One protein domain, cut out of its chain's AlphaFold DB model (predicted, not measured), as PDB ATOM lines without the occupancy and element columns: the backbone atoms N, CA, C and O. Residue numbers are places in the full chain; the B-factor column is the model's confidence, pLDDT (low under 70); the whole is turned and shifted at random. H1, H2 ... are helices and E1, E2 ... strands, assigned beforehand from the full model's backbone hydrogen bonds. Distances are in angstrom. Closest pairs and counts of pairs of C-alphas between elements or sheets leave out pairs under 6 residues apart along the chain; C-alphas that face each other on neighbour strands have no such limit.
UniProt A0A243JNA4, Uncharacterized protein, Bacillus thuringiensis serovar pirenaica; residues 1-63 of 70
ATOM      1  N   MET A   1      31.779  -6.366  36.909       64.00
ATOM      2  CA  MET A   1      32.443  -7.432  36.105       64.00
ATOM      3  C   MET A   1      33.822  -6.947  35.677       64.00
ATOM      4  O   MET A   1      33.919  -5.813  35.219       64.00
ATOM      5  N   ASN A   2      34.863  -7.778  35.801       80.31
ATOM      6  CA  ASN A   2      36.186  -7.458  35.253       80.31
ATOM      7  C   ASN A   2      36.189  -7.717  33.744       80.31
ATOM      8  O   ASN A   2      35.954  -8.842  33.305       80.31
ATOM      9  N   VAL A   3      36.446  -6.680  32.957       87.19
ATOM     10  CA  VAL A   3      36.524  -6.733  31.496       87.19
ATOM     11  C   VAL A   3      37.961  -6.461  31.088       87.19
ATOM     12  O   VAL A   3      38.660  -5.702  31.744       87.19
ATOM     13  N   LYS A   4      38.449  -7.125  30.048       91.94
ATOM     14  CA  LYS A   4      39.821  -6.934  29.574       91.94
ATOM     15  C   LYS A   4      39.857  -5.854  28.502       91.94
ATOM     16  O   LYS A   4      38.998  -5.848  27.617       91.94
ATOM     17  N   GLU A   5      40.853  -4.987  28.588       94.00
ATOM     18  CA  GLU A   5      41.201  -4.031  27.547       94.00
ATOM     19  C   GLU A   5      42.340  -4.579  26.703       94.00
ATOM     20  O   GLU A   5      43.276  -5.209  27.210       94.00
ATOM     21  N   TYR A   6      42.251  -4.311  25.412       94.94
ATOM     22  CA  TYR A   6      43.189  -4.752  24.413       94.94
ATOM     23  C   TYR A   6      43.605  -3.584  23.535       94.94
ATOM     24  O   TYR A   6      42.815  -2.680  23.261       94.94
ATOM     25  N   VAL A   7      44.832  -3.660  23.034       95.44
ATOM     26  CA  VAL A   7      45.276  -2.863  21.896       95.44
ATOM     27  C   VAL A   7      45.270  -3.760  20.670       95.44
ATOM     28  O   VAL A   7      45.779  -4.887  20.701       95.44
ATOM     29  N   VAL A   8      44.663  -3.265  19.599       94.88
ATOM     30  CA  VAL A   8      44.625  -3.926  18.301       94.88
ATOM     31  C   VAL A   8      45.566  -3.207  17.355       94.88
ATOM     32  O   VAL A   8      45.486  -1.992  17.193       94.88
ATOM     33  N   TYR A   9      46.418  -3.977  16.692       93.50
ATOM     34  CA  TYR A   9      47.318  -3.495  15.657       93.50
ATOM     35  C   TYR A   9      46.931  -4.100  14.314       93.50
ATOM     36  O   TYR A   9      46.513  -5.261  14.241       93.50
ATOM     37  N   LYS A  10      47.122  -3.326  13.249       91.88
ATOM     38  CA  LYS A  10      47.132  -3.818  11.876       91.88
ATOM     39  C   LYS A  10      48.536  -3.621  11.329       91.88
ATOM     40  O   LYS A  10      48.975  -2.490  11.131       91.88
ATOM     41  N   SER A  11      49.229  -4.729  11.094       88.94
ATOM     42  CA  SER A  11      50.657  -4.718  10.773       88.94
ATOM     43  C   SER A  11      51.457  -3.993  11.867       88.94
ATOM     44  O   SER A  11      51.388  -4.405  13.022       88.94
ATOM     45  N   GLU A  12      52.181  -2.921  11.538       86.31
ATOM     46  CA  GLU A  12      52.984  -2.145  12.498       86.31
ATOM     47  C   GLU A  12      52.219  -0.959  13.114       86.31
ATOM     48  O   GLU A  12      52.739  -0.256  13.977       86.31
ATOM     49  N   SER A  13      50.972  -0.717  12.697       89.81
ATOM     50  CA  SER A  13      50.186   0.438  13.137       89.81
ATOM     51  C   SER A  13      49.198   0.066  14.241       89.81
ATOM     52  O   SER A  13      48.451  -0.907  14.113       89.81
ATOM     53  N   SER A  14      49.151   0.873  15.308       91.50
ATOM     54  CA  SER A  14      48.068   0.810  16.298       91.50
ATOM     55  C   SER A  14      46.758   1.249  15.645       91.50
ATOM     56  O   SER A  14      46.708   2.297  15.004       91.50
ATOM     57  N   LEU A  15      45.717   0.428  15.777       92.56
ATOM     58  CA  LEU A  15      44.416   0.634  15.142       92.56
ATOM     59  C   LEU A  15      43.322   0.978  16.158       92.56
ATOM     60  O   LEU A  15      42.445   1.778  15.852       92.56
ATOM     61  N   TRP A  16      43.339   0.352  17.338       94.62
ATOM     62  CA  TRP A  16      42.266   0.497  18.324       94.62
ATOM     63  C   TRP A  16      42.738   0.195  19.745       94.62
ATOM     64  O   TRP A  16      43.593  -0.668  19.943       94.62
ATOM     65  N   ILE A  17      42.121   0.847  20.733       94.81
ATOM     66  CA  ILE A  17      42.266   0.532  22.157       94.81
ATOM     67  C   ILE A  17      40.869   0.401  22.755       94.81
ATOM     68  O   ILE A  17      40.045   1.297  22.597       94.81
ATOM     69  N   GLY A  18      40.596  -0.716  23.420       93.81
ATOM     70  CA  GLY A  18      39.308  -0.953  24.061       93.81
ATOM     71  C   GLY A  18      39.041  -2.430  24.300       93.81
ATOM     72  O   GLY A  18      39.932  -3.278  24.288       93.81
ATOM     73  N   THR A  19      37.788  -2.769  24.535       94.88
ATOM     74  CA  THR A  19      37.350  -4.144  24.742       94.88
ATOM     75  C   THR A  19      37.201  -4.892  23.414       94.88
ATOM     76  O   THR A  19      36.991  -4.315  22.348       94.88
ATOM     77  N   ILE A  20      37.242  -6.228  23.484       94.31
ATOM     78  CA  ILE A  20      36.942  -7.100  22.333       94.31
ATOM     79  C   ILE A  20      35.547  -6.826  21.755       94.31
ATOM     80  O   ILE A  20      35.349  -6.995  20.555       94.31
ATOM     81  N   GLN A  21      34.593  -6.447  22.606       95.00
ATOM     82  CA  GLN A  21      33.217  -6.187  22.202       95.00
ATOM     83  C   GLN A  21      33.139  -4.928  21.330       95.00
ATOM     84  O   GLN A  21      32.671  -5.008  20.200       95.00
ATOM     85  N   GLU A  22      33.703  -3.817  21.811       95.12
ATOM     86  CA  GLU A  22      33.733  -2.536  21.086       95.12
ATOM     87  C   GLU A  22      34.455  -2.666  19.741       95.12
ATOM     88  O   GLU A  22      33.969  -2.193  18.717       95.12
ATOM     89  N   TYR A  23      35.592  -3.369  19.708       95.50
ATOM     90  CA  TYR A  23      36.317  -3.564  18.453       95.50
ATOM     91  C   TYR A  23      35.561  -4.463  17.462       95.50
ATOM     92  O   TYR A  23      35.610  -4.238  16.253       95.50
ATOM     93  N   ALA A  24      34.856  -5.489  17.950       96.00
ATOM     94  CA  ALA A  24      34.047  -6.360  17.100       96.00
ATOM     95  C   ALA A  24      32.875  -5.600  16.458       96.00
ATOM     96  O   ALA A  24      32.605  -5.794  15.275       96.00
ATOM     97  N   GLU A  25      32.241  -4.703  17.213       96.81
ATOM     98  CA  GLU A  25      31.191  -3.806  16.723       96.81
ATOM     99  C   GLU A  25      31.736  -2.829  15.676       96.81
ATOM    100  O   GLU A  25      31.180  -2.745  14.582       96.81
ATOM    101  N   TYR A  26      32.875  -2.181  15.949       94.25
ATOM    102  CA  TYR A  26      33.552  -1.293  14.995       94.25
ATOM    103  C   TYR A  26      33.885  -1.991  13.667       94.25
ATOM    104  O   TYR A  26      33.687  -1.429  12.591       94.25
ATOM    105  N   MET A  27      34.370  -3.233  13.731       93.25
ATOM    106  CA  MET A  27      34.753  -4.014  12.549       93.25
ATOM    107  C   MET A  27      33.582  -4.747  11.882       93.25
ATOM    108  O   MET A  27      33.790  -5.364  10.838       93.25
ATOM    109  N   ILE A  28      32.381  -4.718  12.472       96.88
ATOM    110  CA  ILE A  28      31.198  -5.457  12.006       96.88
ATOM    111  C   ILE A  28      31.499  -6.968  11.904       96.88
ATOM    112  O   ILE A  28      31.258  -7.631  10.895       96.88
ATOM    113  N   VAL A  29      32.077  -7.533  12.967       96.25
ATOM    114  CA  VAL A  29      32.397  -8.966  13.080       96.25
ATOM    115  C   VAL A  29      31.940  -9.530  14.420       96.25
ATOM    116  O   VAL A  29      31.623  -8.808  15.359       96.25
ATOM    117  N   LEU A  30      31.952 -10.858  14.554       97.81
ATOM    118  CA  LEU A  30      31.675 -11.496  15.838       97.81
ATOM    119  C   LEU A  30      32.847 -11.304  16.821       97.81
ATOM    120  O   LEU A  30      34.007 -11.478  16.433       97.81
ATOM    121  N   PRO A  31      32.589 -11.110  18.130       96.69
ATOM    122  CA  PRO A  31      33.633 -11.091  19.162       96.69
ATOM    123  C   PRO A  31      34.523 -12.345  19.172       96.69
ATOM    124  O   PRO A  31      35.682 -12.302  19.585       96.69
ATOM    125  N   ALA A  32      33.992 -13.483  18.706       96.94
ATOM    126  CA  ALA A  32      34.751 -14.721  18.541       96.94
ATOM    127  C   ALA A  32      35.886 -14.588  17.510       96.94
ATOM    128  O   ALA A  32      36.953 -15.161  17.720       96.94
ATOM    129  N   THR A  33      35.687 -13.795  16.453       95.88
ATOM    130  CA  THR A  33      36.707 -13.493  15.439       95.88
ATOM    131  C   THR A  33      37.865 -12.718  16.055       95.88
ATOM    132  O   THR A  33      39.020 -13.084  15.874       95.88
ATOM    133  N   VAL A  34      37.575 -11.704  16.870       95.19
ATOM    134  CA  VAL A  34      38.621 -10.930  17.558       95.19
ATOM    135  C   VAL A  34      39.360 -11.799  18.584       95.19
ATOM    136  O   VAL A  34      40.587 -11.781  18.645       95.19
ATOM    137  N   ARG A  35      38.637 -12.647  19.335       94.88
ATOM    138  CA  ARG A  35      39.244 -13.648  20.237       94.88
ATOM    139  C   ARG A  35      40.122 -14.659  19.510       94.88
ATOM    140  O   ARG A  35      41.027 -15.217  20.116       94.88
ATOM    141  N   PHE A  36      39.862 -14.951  18.241       95.69
ATOM    142  CA  PHE A  36      40.721 -15.851  17.481       95.69
ATOM    143  C   PHE A  36      42.121 -15.254  17.290       95.69
ATOM    144  O   PHE A  36      43.101 -15.993  17.362       95.69
ATOM    145  N   TYR A  37      42.234 -13.928  17.155       94.31
ATOM    146  CA  TYR A  37      43.522 -13.251  16.996       94.31
ATOM    147  C   TYR A  37      44.415 -13.303  18.240       94.31
ATOM    148  O   TYR A  37      45.632 -13.175  18.122       94.31
ATOM    149  N   THR A  38      43.841 -13.542  19.423       92.06
ATOM    150  CA  THR A  38      44.612 -13.730  20.662       92.06
ATOM    151  C   THR A  38      45.120 -15.164  20.835       92.06
ATOM    152  O   THR A  38      45.893 -15.435  21.750       92.06
ATOM    153  N   ARG A  39      44.695 -16.114  19.985       94.62
ATOM    154  CA  ARG A  39      45.075 -17.525  20.131       94.62
ATOM    155  C   ARG A  39      46.515 -17.768  19.656       94.62
ATOM    156  O   ARG A  39      46.863 -17.319  18.560       94.62
ATOM    157  N   PRO A  40      47.297 -18.608  20.367       94.06
ATOM    158  CA  PRO A  40      48.669 -18.947  19.973       94.06
ATOM    159  C   PRO A  40      48.788 -19.502  18.550       94.06
ATOM    160  O   PRO A  40      49.736 -19.197  17.831       94.06
ATOM    161  N   VAL A  41      47.793 -20.279  18.106       95.38
ATOM    162  CA  VAL A  41      47.750 -20.849  16.747       95.38
ATOM    163  C   VAL A  41      47.748 -19.753  15.684       95.38
ATOM    164  O   VAL A  41      48.450 -19.857  14.682       95.38
ATOM    165  N   TYR A  42      46.965 -18.694  15.882       94.38
ATOM    166  CA  TYR A  42      46.909 -17.594  14.930       94.38
ATOM    167  C   TYR A  42      48.187 -16.748  14.978       94.38
ATOM    168  O   TYR A  42      48.742 -16.430  13.929       94.38
ATOM    169  N   GLN A  43      48.708 -16.470  16.174       91.00
ATOM    170  CA  GLN A  43      49.978 -15.757  16.345       91.00
ATOM    171  C   GLN A  43      51.138 -16.497  15.656       91.00
ATOM    172  O   GLN A  43      51.887 -15.895  14.891       91.00
ATOM    173  N   SER A  44      51.213 -17.820  15.813       92.88
ATOM    174  CA  SER A  44      52.221 -18.662  15.149       92.88
ATOM    175  C   SER A  44      52.131 -18.578  13.621       92.88
ATOM    176  O   SER A  44      53.153 -18.479  12.944       92.88
ATOM    177  N   ARG A  45      50.907 -18.542  13.067       92.00
ATOM    178  CA  ARG A  45      50.679 -18.353  11.620       92.00
ATOM    179  C   ARG A  45      51.156 -16.994  11.116       92.00
ATOM    180  O   ARG A  45      51.461 -16.886   9.934       92.00
ATOM    181  N   ILE A  46      51.153 -15.956  11.952       91.44
ATOM    182  CA  ILE A  46      51.687 -14.644  11.566       91.44
ATOM    183  C   ILE A  46      53.208 -14.706  11.523       91.44
ATOM    184  O   ILE A  46      53.784 -14.315  10.514       91.44
ATOM    185  N   VAL A  47      53.844 -15.247  12.565       88.94
ATOM    186  CA  VAL A  47      55.313 -15.334  12.657       88.94
ATOM    187  C   VAL A  47      55.904 -16.144  11.498       88.94
ATOM    188  O   VAL A  47      56.952 -15.790  10.969       88.94
ATOM    189  N   SER A  48      55.217 -17.194  11.037       90.31
ATOM    190  CA  SER A  48      55.686 -18.010   9.909       90.31
ATOM    191  C   SER A  48      55.575 -17.325   8.538       90.31
ATOM    192  O   SER A  48      56.050 -17.870   7.539       90.31
ATOM    193  N   ARG A  49      54.909 -16.169   8.426       88.75
ATOM    194  CA  ARG A  49      54.752 -15.456   7.148       88.75
ATOM    195  C   ARG A  49      55.998 -14.617   6.865       88.75
ATOM    196  O   ARG A  49      56.279 -13.669   7.582       88.75
ATOM    197  N   LYS A  50      56.668 -14.884   5.739       76.69
ATOM    198  CA  LYS A  50      57.872 -14.144   5.309       76.69
ATOM    199  C   LYS A  50      57.657 -12.639   5.058       76.69
ATOM    200  O   LYS A  50      58.607 -11.889   5.191       76.69
ATOM    201  N   ASN A  51      56.449 -12.206   4.676       72.19
ATOM    202  CA  ASN A  51      56.120 -10.810   4.330       72.19
ATOM    203  C   ASN A  51      54.675 -10.455   4.733       72.19
ATOM    204  O   ASN A  51      53.817 -10.188   3.888       72.19
ATOM    205  N   ALA A  52      54.348 -10.520   6.023       75.25
ATOM    206  CA  ALA A  52      52.991 -10.229   6.479       75.25
ATOM    207  C   ALA A  52      52.725  -8.709   6.472       75.25
ATOM    208  O   ALA A  52      53.172  -8.001   7.359       75.25
ATOM    209  N   ARG A  53      51.979  -8.194   5.485       76.31
ATOM    210  CA  ARG A  53      51.548  -6.774   5.438       76.31
ATOM    211  C   ARG A  53      50.080  -6.548   5.798       76.31
ATOM    212  O   ARG A  53      49.635  -5.408   5.874       76.31
ATOM    213  N   ASN A  54      49.319  -7.624   5.976       84.94
ATOM    214  CA  ASN A  54      47.896  -7.576   6.301       84.94
ATOM    215  C   ASN A  54      47.580  -8.642   7.354       84.94
ATOM    216  O   ASN A  54      47.072  -9.726   7.054       84.94
ATOM    217  N   TYR A  55      47.985  -8.363   8.586       90.88
ATOM    218  CA  TYR A  55      47.645  -9.174   9.744       90.88
ATOM    219  C   TYR A  55      47.130  -8.274  10.859       90.88
ATOM    220  O   TYR A  55      47.502  -7.106  10.952       90.88
ATOM    221  N   ILE A  56      46.268  -8.840  11.695       93.06
ATOM    222  CA  ILE A  56      45.819  -8.209  12.934       93.06
ATOM    223  C   ILE A  56      46.549  -8.879  14.091       93.06
ATOM    224  O   ILE A  56      46.632 -10.103  14.097       93.06
ATOM    225  N   THR A  57      47.033  -8.115  15.064       93.31
ATOM    226  CA  THR A  57      47.460  -8.625  16.377       93.31
ATOM    227  C   THR A  57      46.666  -7.937  17.475       93.31
ATOM    228  O   THR A  57      46.334  -6.760  17.367       93.31
ATOM    229  N   VAL A  58      46.344  -8.683  18.528       93.38
ATOM    230  CA  VAL A  58      45.543  -8.205  19.659       93.38
ATOM    231  C   VAL A  58      46.300  -8.529  20.939       93.38
ATOM    232  O   VAL A  58      46.578  -9.701  21.202       93.38
ATOM    233  N   THR A  59      46.618  -7.503  21.725       92.94
ATOM    234  CA  THR A  59      47.399  -7.623  22.964       92.94
ATOM    235  C   THR A  59      46.557  -7.153  24.140       92.94
ATOM    236  O   THR A  59      46.033  -6.046  24.107       92.94
ATOM    237  N   GLU A  60      46.408  -7.987  25.172       93.81
ATOM    238  CA  GLU A  60      45.771  -7.588  26.435       93.81
ATOM    239  C   GLU A  60      46.678  -6.601  27.176       93.81
ATOM    240  O   GLU A  60      47.863  -6.878  27.351       93.81
ATOM    241  N   VAL A  61      46.128  -5.469  27.619       92.12
ATOM    242  CA  VAL A  61      46.904  -4.412  28.291       92.12
ATOM    243  C   VAL A  61      46.526  -4.272  29.759       92.12
ATOM    244  O   VAL A  61      47.403  -4.143  30.610       92.12
ATOM    245  N   ARG A  62      45.232  -4.333  30.093       88.88
ATOM    246  CA  ARG A  62      44.772  -4.230  31.485       88.88
ATOM    247  C   ARG A  62      43.431  -4.910  31.721       88.88
ATOM    248  O   ARG A  62      42.639  -5.124  30.803       88.88
ATOM    249  N   LYS A  63      43.153  -5.199  32.992       85.00
ATOM    250  CA  LYS A  63      41.813  -5.553  33.473       85.00
ATOM    251  C   LYS A  63      41.120  -4.280  33.956       85.00
ATOM    252  O   LYS A  63      41.629  -3.591  34.831       85.00
TER     253      LYS A  63
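What this domain is: This is residues 1 to 63 of the 70 residues of an uncharacterized protein of Bacillus thuringiensis serovar pirenaica (UniProt A0A243JNA4). A strongly twisted three-stranded sheet has helices H1 and H2 over one face, while H3 and the loop after it make one end of the length. The 63 printed residues, class mixed, hold three named strands and three named helices, E1 E2 H1 H2 H3 E3; the antiparallel sheet runs E2 E1 E3. The whole is compact, radius of gyration of the C-alphas 11.7 A, spans 40 by 20 by 20 A.

How they stand to each other: E1, residues 2 to 10, and E2, residues 13 to 19, form an antiparallel hairpin; N 8 and O 16 are 2.8 A apart, within hydrogen-bond range. H1, residues 20 to 27, touches H2, residues 31 to 37, about perpendicular at 84 degrees; their closest C-alphas, Ala 24 and Pro 31, are 5.2 A apart. H3, residues 40 to 47, only grazes the sheet. E3, residues 56 to 63, is antiparallel to E1, with N 7 and O 59 at 2.9 A. Every O i to N i+4 pair is within range in H1 and H3, 2 of 3 in H2.

Where its parts are: E1 begins at C-alpha 2 (36.186, -7.458, 35.253) and spans 26.1 A; E3 spans 21.1 A, ending at C-alpha 63 (41.813, -5.553, 33.473).

The domain as a whole: The farthest C-alphas, Met 1 and Lys 50, are 40.5 A apart. The printed part has no cut; no link is long; residue 1 is under pLDDT 70.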